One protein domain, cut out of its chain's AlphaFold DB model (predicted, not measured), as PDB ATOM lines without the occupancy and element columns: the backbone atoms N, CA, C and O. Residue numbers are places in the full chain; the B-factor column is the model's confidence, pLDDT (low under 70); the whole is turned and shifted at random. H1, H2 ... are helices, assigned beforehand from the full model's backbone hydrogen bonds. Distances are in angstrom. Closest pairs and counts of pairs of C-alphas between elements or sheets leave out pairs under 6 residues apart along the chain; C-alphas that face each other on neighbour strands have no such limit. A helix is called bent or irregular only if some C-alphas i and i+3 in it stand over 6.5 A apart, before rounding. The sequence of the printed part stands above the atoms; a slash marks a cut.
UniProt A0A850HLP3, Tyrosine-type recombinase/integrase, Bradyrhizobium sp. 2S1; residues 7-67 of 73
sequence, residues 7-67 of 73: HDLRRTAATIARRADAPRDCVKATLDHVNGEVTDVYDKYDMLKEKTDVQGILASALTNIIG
ATOM      1  N   HIS A   7     128.862   0.816  33.495       93.50
ATOM      2  CA  HIS A   7     128.515  -0.589  33.691       93.50
ATOM      3  C   HIS A   7     129.206  -1.188  34.927       93.50
ATOM      4  O   HIS A   7     128.593  -1.964  35.664       93.50
ATOM      5  N   ASP A   8     130.446  -0.786  35.205       94.81
ATOM      6  CA  ASP A   8     131.183  -1.227  36.393       94.81
ATOM      7  C   ASP A   8     130.554  -0.678  37.674       94.81
ATOM      8  O   ASP A   8     130.427  -1.411  38.661       94.81
ATOM      9  N   LEU A   9     130.059   0.566  37.645       93.94
ATOM     10  CA  LEU A   9     129.283   1.136  38.750       93.94
ATOM     11  C   LEU A   9     128.029   0.302  39.034       93.94
ATOM     12  O   LEU A   9     127.788  -0.101  40.172       93.94
ATOM     13  N   ARG A  10     127.265  -0.028  37.989       95.19
ATOM     14  CA  ARG A  10     126.067  -0.871  38.093       95.19
ATOM     15  C   ARG A  10     126.386  -2.258  38.667       95.19
ATOM     16  O   ARG A  10     125.686  -2.726  39.567       95.19
ATOM     17  N   ARG A  11     127.447  -2.920  38.191       95.19
ATOM     18  CA  ARG A  11     127.893  -4.226  38.722       95.19
ATOM     19  C   ARG A  11     128.339  -4.137  40.177       95.19
ATOM     20  O   ARG A  11     128.062  -5.047  40.963       95.19
ATOM     21  N   THR A  12     129.006  -3.045  40.534       96.00
ATOM     22  CA  THR A  12     129.447  -2.777  41.905       96.00
ATOM     23  C   THR A  12     128.245  -2.619  42.831       96.00
ATOM     24  O   THR A  12     128.174  -3.321  43.838       96.00
ATOM     25  N   ALA A  13     127.251  -1.809  42.456       96.81
ATOM     26  CA  ALA A  13     126.013  -1.637  43.218       96.81
ATOM     27  C   ALA A  13     125.282  -2.972  43.445       96.81
ATOM     28  O   ALA A  13     124.940  -3.313  44.577       96.81
ATOM     29  N   ALA A  14     125.130  -3.785  42.394       97.06
ATOM     30  CA  ALA A  14     124.520  -5.111  42.498       97.06
ATOM     31  C   ALA A  14     125.287  -6.043  43.451       97.06
ATOM     32  O   ALA A  14     124.688  -6.784  44.231       97.06
ATOM     33  N   THR A  15     126.620  -5.995  43.407       97.62
ATOM     34  CA  THR A  15     127.484  -6.799  44.279       97.62
ATOM     35  C   THR A  15     127.363  -6.368  45.737       97.62
ATOM     36  O   THR A  15     127.282  -7.225  46.614       97.62
ATOM     37  N   ILE A  16     127.320  -5.060  46.006       98.00
ATOM     38  CA  ILE A  16     127.147  -4.518  47.361       98.00
ATOM     39  C   ILE A  16     125.783  -4.928  47.921       98.00
ATOM     40  O   ILE A  16     125.733  -5.498  49.006       98.00
ATOM     41  N   ALA A  17     124.700  -4.739  47.160       98.12
ATOM     42  CA  ALA A  17     123.359  -5.132  47.592       98.12
ATOM     43  C   ALA A  17     123.279  -6.636  47.911       98.12
ATOM     44  O   ALA A  17     122.755  -7.028  48.949       98.12
ATOM     45  N   ARG A  18     123.870  -7.493  47.064       97.94
ATOM     46  CA  ARG A  18     123.920  -8.947  47.297       97.94
ATOM     47  C   ARG A  18     124.754  -9.349  48.510       97.94
ATOM     48  O   ARG A  18     124.426 -10.350  49.136       97.94
ATOM     49  N   ARG A  19     125.830  -8.619  48.812       97.56
ATOM     50  CA  ARG A  19     126.640  -8.826  50.025       97.56
ATOM     51  C   ARG A  19     125.910  -8.388  51.293       97.56
ATOM     52  O   ARG A  19     126.207  -8.923  52.347       97.56
ATOM     53  N   ALA A  20     124.978  -7.447  51.171       97.50
ATOM     54  CA  ALA A  20     124.088  -6.999  52.237       97.50
ATOM     55  C   ALA A  20     122.748  -7.768  52.243       97.50
ATOM     56  O   ALA A  20     121.720  -7.229  52.638       97.50
ATOM     57  N   ASP A  21     122.756  -9.017  51.764       97.50
ATOM     58  CA  ASP A  21     121.631  -9.962  51.806       97.50
ATOM     59  C   ASP A  21     120.374  -9.603  50.986       97.50
ATOM     60  O   ASP A  21     119.363 -10.303  51.068       97.50
ATOM     61  N   ALA A  22     120.422  -8.601  50.097       97.81
ATOM     62  CA  ALA A  22     119.295  -8.297  49.207       97.81
ATOM     63  C   ALA A  22     118.967  -9.501  48.299       97.81
ATOM     64  O   ALA A  22     119.889  -9.981  47.636       97.81
ATOM     65  N   PRO A  23     117.714  -9.989  48.187       97.12
ATOM     66  CA  PRO A  23     117.389 -11.203  47.428       97.12
ATOM     67  C   PRO A  23     117.815 -11.142  45.956       97.12
ATOM     68  O   PRO A  23     117.753 -10.094  45.316       97.12
ATOM     69  N   ARG A  24     118.261 -12.277  45.394       94.12
ATOM     70  CA  ARG A  24     118.857 -12.320  44.046       94.12
ATOM     71  C   ARG A  24     117.880 -11.861  42.969       94.12
ATOM     72  O   ARG A  24     118.284 -11.112  42.082       94.12
ATOM     73  N   ASP A  25     116.634 -12.303  43.057       92.50
ATOM     74  CA  ASP A  25     115.620 -11.996  42.052       92.50
ATOM     75  C   ASP A  25     115.169 -10.538  42.153       92.50
ATOM     76  O   ASP A  25     115.081  -9.860  41.134       92.50
ATOM     77  N   CYS A  26     115.076  -9.993  43.369       94.94
ATOM     78  CA  CYS A  26     114.850  -8.563  43.577       94.94
ATOM     79  C   CYS A  26     115.994  -7.716  42.996       94.94
ATOM     80  O   CYS A  26     115.738  -6.735  42.307       94.94
ATOM     81  N   VAL A  27     117.260  -8.115  43.185       96.00
ATOM     82  CA  VAL A  27     118.409  -7.407  42.584       96.00
ATOM     83  C   VAL A  27     118.364  -7.466  41.055       96.00
ATOM     84  O   VAL A  27     118.631  -6.458  40.405       96.00
ATOM     85  N   LYS A  28     118.011  -8.609  40.454       92.31
ATOM     86  CA  LYS A  28     117.821  -8.703  38.995       92.31
ATOM     87  C   LYS A  28     116.713  -7.768  38.511       92.31
ATOM     88  O   LYS A  28     116.921  -7.069  37.523       92.31
ATOM     89  N   ALA A  29     115.592  -7.719  39.227       91.25
ATOM     90  CA  ALA A  29     114.483  -6.831  38.910       91.25
ATOM     91  C   ALA A  29     114.897  -5.355  39.007       91.25
ATOM     92  O   ALA A  29     114.631  -4.587  38.089       91.25
ATOM     93  N   THR A  30     115.622  -4.944  40.055       94.00
ATOM     94  CA  THR A  30     116.175  -3.577  40.186       94.00
ATOM     95  C   THR A  30     117.108  -3.208  39.038       94.00
ATOM     96  O   THR A  30     117.203  -2.046  38.653       94.00
ATOM     97  N   LEU A  31     117.801  -4.197  38.482       91.94
ATOM     98  CA  LEU A  31     118.677  -4.035  37.334       91.94
ATOM     99  C   LEU A  31     117.934  -4.035  35.990       91.94
ATOM    100  O   LEU A  31     118.609  -3.970  34.959       91.94
ATOM    101  N   ASP A  32     116.603  -4.106  36.002       85.25
ATOM    102  CA  ASP A  32     115.746  -4.221  34.821       85.25
ATOM    103  C   ASP A  32     116.226  -5.331  33.875       85.25
ATOM    104  O   ASP A  32     116.272  -5.200  32.652       85.25
ATOM    105  N   HIS A  33     116.703  -6.431  34.465       80.81
ATOM    106  CA  HIS A  33     117.048  -7.602  33.683       80.81
ATOM    107  C   HIS A  33     115.761  -8.247  33.190       80.81
ATOM    108  O   HIS A  33     114.965  -8.741  33.984       80.81
ATOM    109  N   VAL A  34     115.608  -8.260  31.868       65.94
ATOM    110  CA  VAL A  34     114.569  -9.010  31.172       65.94
ATOM    111  C   VAL A  34     114.745 -10.483  31.533       65.94
ATOM    112  O   VAL A  34     115.773 -11.088  31.209       65.94
ATOM    113  N   ASN A  35     113.776 -11.046  32.249       65.75
ATOM    114  CA  ASN A  35     113.644 -12.492  32.322       65.75
ATOM    115  C   ASN A  35     113.248 -12.969  30.912       65.75
ATOM    116  O   ASN A  35     112.643 -12.227  30.144       65.75
ATOM    117  N   GLY A  36     113.755 -14.123  30.492       60.38
ATOM    118  CA  GLY A  36     113.491 -14.685  29.162       60.38
ATOM    119  C   GLY A  36     112.529 -15.864  29.237       60.38
ATOM    120  O   GLY A  36     112.674 -16.817  28.473       60.38
ATOM    121  N   GLU A  37     111.643 -15.867  30.229       67.31
ATOM    122  CA  GLU A  37     110.795 -16.995  30.578       67.31
ATOM    123  C   GLU A  37     109.407 -16.859  29.942       67.31
ATOM    124  O   GLU A  37     108.870 -15.779  29.714       67.31
ATOM    125  N   VAL A  38     108.774 -17.997  29.653       66.94
ATOM    126  CA  VAL A  38     107.443 -18.039  29.017       66.94
ATOM    127  C   VAL A  38     106.376 -17.330  29.874       66.94
ATOM    128  O   VAL A  38     105.362 -16.864  29.354       66.94
ATOM    129  N   THR A  39     106.610 -17.214  31.183       65.00
ATOM    130  CA  THR A  39     105.733 -16.554  32.158       65.00
ATOM    131  C   THR A  39     105.733 -15.029  32.070       65.00
ATOM    132  O   THR A  39     104.773 -14.420  32.544       65.00
ATOM    133  N   ASP A  40     106.718 -14.408  31.410       65.69
ATOM    134  CA  ASP A  40     106.837 -12.942  31.308       65.69
ATOM    135  C   ASP A  40     105.652 -12.290  30.573       65.69
ATOM    136  O   ASP A  40     105.386 -11.097  30.708       65.69
ATOM    137  N   VAL A  41     104.882 -13.080  29.816       68.31
ATOM    138  CA  VAL A  41     103.657 -12.623  29.140       68.31
ATOM    139  C   VAL A  41     102.525 -12.317  30.139       68.31
ATOM    140  O   VAL A  41     101.663 -11.477  29.854       68.31
ATOM    141  N   TYR A  42     102.515 -12.970  31.307       69.00
ATOM    142  CA  TYR A  42     101.442 -12.855  32.305       69.00
ATOM    143  C   TYR A  42     101.887 -12.250  33.635       69.00
ATOM    144  O   TYR A  42     101.059 -11.635  34.311       69.00
ATOM    145  N   ASP A  43     103.160 -12.379  34.005       71.56
ATOM    146  CA  ASP A  43     103.688 -11.765  35.219       71.56
ATOM    147  C   ASP A  43     104.037 -10.289  34.980       71.56
ATOM    148  O   ASP A  43     105.157  -9.915  34.642       71.56
ATOM    149  N   LYS A  44     103.017  -9.434  35.109       78.00
ATOM    150  CA  LYS A  44     103.136  -7.973  34.979       78.00
ATOM    151  C   LYS A  44     103.476  -7.289  36.301       78.00
ATOM    152  O   LYS A  44     103.314  -6.071  36.407       78.00
ATOM    153  N   TYR A  45     103.860  -8.049  37.323       86.94
ATOM    154  CA  TYR A  45     104.219  -7.459  38.596       86.94
ATOM    155  C   TYR A  45     105.522  -6.669  38.444       86.94
ATOM    156  O   TYR A  45     106.576  -7.212  38.131       86.94
ATOM    157  N   ASP A  46     105.453  -5.355  38.651       85.38
ATOM    158  CA  ASP A  46     106.585  -4.451  38.422       85.38
ATOM    159  C   ASP A  46     107.690  -4.560  39.485       85.38
ATOM    160  O   ASP A  46     108.761  -3.959  39.324       85.38
ATOM    161  N   MET A  47     107.435  -5.321  40.553       91.81
ATOM    162  CA  MET A  47     108.301  -5.500  41.713       91.81
ATOM    163  C   MET A  47     108.735  -4.172  42.354       91.81
ATOM    164  O   MET A  47     109.840  -4.067  42.886       91.81
ATOM    165  N   LEU A  48     107.919  -3.111  42.275       93.75
ATOM    166  CA  LEU A  48     108.307  -1.779  42.756       93.75
ATOM    167  C   LEU A  48     108.693  -1.793  44.240       93.75
ATOM    168  O   LEU A  48     109.661  -1.140  44.641       93.75
ATOM    169  N   LYS A  49     107.960  -2.558  45.052       95.88
ATOM    170  CA  LYS A  49     108.236  -2.704  46.482       95.88
ATOM    171  C   LYS A  49     109.599  -3.360  46.707       95.88
ATOM    172  O   LYS A  49     110.441  -2.799  47.397       95.88
ATOM    173  N   GLU A  50     109.856  -4.491  46.067       96.44
ATOM    174  CA  GLU A  50     111.110  -5.236  46.167       96.44
ATOM    175  C   GLU A  50     112.291  -4.422  45.640       96.44
ATOM    176  O   GLU A  50     113.370  -4.426  46.233       96.44
ATOM    177  N   LYS A  51     112.089  -3.688  44.540       95.62
ATOM    178  CA  LYS A  51     113.089  -2.774  43.987       95.62
ATOM    179  C   LYS A  51     113.437  -1.685  44.996       95.62
ATOM    180  O   LYS A  51     114.615  -1.381  45.161       95.62
ATOM    181  N   THR A  52     112.438  -1.136  45.685       97.44
ATOM    182  CA  THR A  52     112.629  -0.135  46.746       97.44
ATOM    183  C   THR A  52     113.378  -0.729  47.940       97.44
ATOM    184  O   THR A  52     114.339  -0.124  48.412       97.44
ATOM    185  N   ASP A  53     113.016  -1.939  48.371       98.06
ATOM    186  CA  ASP A  53     113.682  -2.647  49.470       98.06
ATOM    187  C   ASP A  53     115.179  -2.880  49.150       98.06
ATOM    188  O   ASP A  53     116.052  -2.616  49.980       98.06
ATOM    189  N   VAL A  54     115.508  -3.272  47.910       98.19
ATOM    190  CA  VAL A  54     116.902  -3.406  47.435       98.19
ATOM    191  C   VAL A  54     117.654  -2.072  47.481       98.19
ATOM    192  O   VAL A  54     118.811  -2.042  47.901       98.19
ATOM    193  N   GLN A  55     117.021  -0.973  47.057       97.50
ATOM    194  CA  GLN A  55     117.633   0.361  47.110       97.50
ATOM    195  C   GLN A  55     117.904   0.795  48.556       97.50
ATOM    196  O   GLN A  55     118.964   1.354  48.831       97.50
ATOM    197  N   GLY A  56     117.002   0.479  49.489       97.88
ATOM    198  CA  GLY A  56     117.199   0.719  50.920       97.88
ATOM    199  C   GLY A  56     118.397  -0.047  51.485       97.88
ATOM    200  O   GLY A  56     119.263   0.549  52.124       97.88
ATOM    201  N   ILE A  57     118.504  -1.344  51.179       98.19
ATOM    202  CA  ILE A  57     119.645  -2.180  51.589       98.19
ATOM    203  C   ILE A  57     120.962  -1.622  51.035       98.19
ATOM    204  O   ILE A  57     121.947  -1.489  51.766       98.19
ATOM    205  N   LEU A  58     120.981  -1.267  49.746       97.69
ATOM    206  CA  LEU A  58     122.150  -0.670  49.111       97.69
ATOM    207  C   LEU A  58     122.534   0.654  49.782       97.69
ATOM    208  O   LEU A  58     123.711   0.861  50.070       97.69
ATOM    209  N   ALA A  59     121.563   1.525  50.061       96.25
ATOM    210  CA  ALA A  59     121.798   2.794  50.737       96.25
ATOM    211  C   ALA A  59     122.426   2.585  52.122       96.25
ATOM    212  O   ALA A  59     123.461   3.179  52.414       96.25
ATOM    213  N   SER A  60     121.879   1.683  52.945       95.69
ATOM    214  CA  SER A  60     122.458   1.351  54.253       95.69
ATOM    215  C   SER A  60     123.886   0.808  54.142       95.69
ATOM    216  O   SER A  60     124.763   1.209  54.909       95.69
ATOM    217  N   ALA A  61     124.154  -0.065  53.165       95.69
ATOM    218  CA  ALA A  61     125.497  -0.589  52.930       95.69
ATOM    219  C   ALA A  61     126.485   0.510  52.503       95.69
ATOM    220  O   ALA A  61     127.625   0.526  52.968       95.69
ATOM    221  N   LEU A  62     126.055   1.450  51.658       94.56
ATOM    222  CA  LEU A  62     126.869   2.592  51.240       94.56
ATOM    223  C   LEU A  62     127.159   3.545  52.403       94.56
ATOM    224  O   LEU A  62     128.303   3.974  52.541       94.56
ATOM    225  N   THR A  63     126.181   3.816  53.271       94.06
ATOM    226  CA  THR A  63     126.391   4.611  54.492       94.06
ATOM    227  C   THR A  63     127.481   3.999  55.368       94.06
ATOM    228  O   THR A  63     128.363   4.714  55.833       94.06
ATOM    229  N   ASN A  64     127.503   2.672  55.519       91.62
ATOM    230  CA  ASN A  64     128.546   1.988  56.291       91.62
ATOM    231  C   ASN A  64     129.943   2.075  55.647       91.62
ATOM    232  O   ASN A  64     130.946   2.031  56.356       91.62
ATOM    233  N   ILE A  65     130.026   2.184  54.317       91.44
ATOM    234  CA  ILE A  65     131.298   2.298  53.583       91.44
ATOM    235  C   ILE A  65     131.832   3.735  53.619       91.44
ATOM    236  O   ILE A  65     133.031   3.948  53.786       91.44
ATOM    237  N   ILE A  66     130.954   4.718  53.413       89.75
ATOM    238  CA  ILE A  66     131.332   6.125  53.232       89.75
ATOM    239  C   ILE A  66     131.396   6.866  54.581       89.75
ATOM    240  O   ILE A  66     132.172   7.815  54.729       89.75
ATOM    241  N   GLY A  67     130.626   6.412  55.575       83.25
ATOM    242  CA  GLY A  67     130.429   7.083  56.859       83.25
ATOM    243  C   GLY A  67     129.614   8.378  56.733       83.25
ATOM    244  O   GLY A  67     129.047   8.680  55.683       83.25
TER     245      GLY A  67
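What this domain is: This is residues 7 to 67 of the 73 residues of the protein "Tyrosine-type recombinase/integrase" of Bradyrhizobium sp. 2S1 (UniProt A0A850HLP3). Two helices, H1 and then H2, sit on the same side of one long helix, H4, and cross it, H1 over its middle and H2 near its beginning. Between H2 and H4 the chain makes a wide loop, from which residues 36 to 45, with the short H3 among them, stick out beyond the beginning of H4. The printed part has 61 residues with four named helices, in the order H1, H2, H3, H4, and no named strand: it is all helix. It is only just loose, close to compact, with a radius of gyration of the C-alphas of 12.7 A, and elongated, spanning 43 by 23 by 15 A.

How they stand to each other: H1, residues 7 to 19, and H2, residues 24 to 30, form a helical hairpin over a tight link of 4 residues. They touch, with residues 14 to 18 alone on the side of H1, and run opposite ways at a steep tilt of 42 degrees; their closest C-alphas, those of Ala 14 and Val 27, are 6.5 A apart. H3, residues 38 to 41, touches no helix and is apart from H1, H2 and H4. H4, residues 48 to 67, touches H1 about perpendicular, at 88 degrees, through residues 13 to 17 of H1 and 54 to 61 of H4 alone. The closest C-alphas there are those of Ala 17 and Leu 58, 4.9 A apart. H4 also touches H2, with its residues 50 to 54 alone, about perpendicular at 84 degrees; the C-alphas of Thr 30 and Lys 51, the closest, are 5.0 A apart. The helix packing is mostly crossed: of the three pairs that touch, 0 are at a shallow tilt. In H1, H2 and H4 every O i to N i+4 pair is within hydrogen-bond range; H3 is too short for such a pair, and its 1 pair of O i and N i+3 is not within range.

Where its parts are: H1 begins at C-alpha 7, (128.515, -0.589, 33.691), and is 18.4 A long from first to last C-alpha. H2 measures 9.9 A and begins at C-alpha 24, (118.857, -12.320, 44.046). H3 is irregular, but only just: its C-alphas 38 and 41 are 6.6 A apart. H4, the longest helix with 20 residues, measures 27.7 A and ends at C-alpha 67, (130.429, 7.083, 56.859).

The domain as a whole: The two C-alphas farthest apart, those of Val 38 and Gly 67, are 44.0 A apart. Without residues 36 to 45, which stand free, the body spans 34 by 23 by 14 A. The printed part has no cut and no long link; H2 to H3 and H3 to H4 are short links of 7 and 6 residues. The mean pLDDT of the printed part is 89.5, and residues 34 to 42 are under 70.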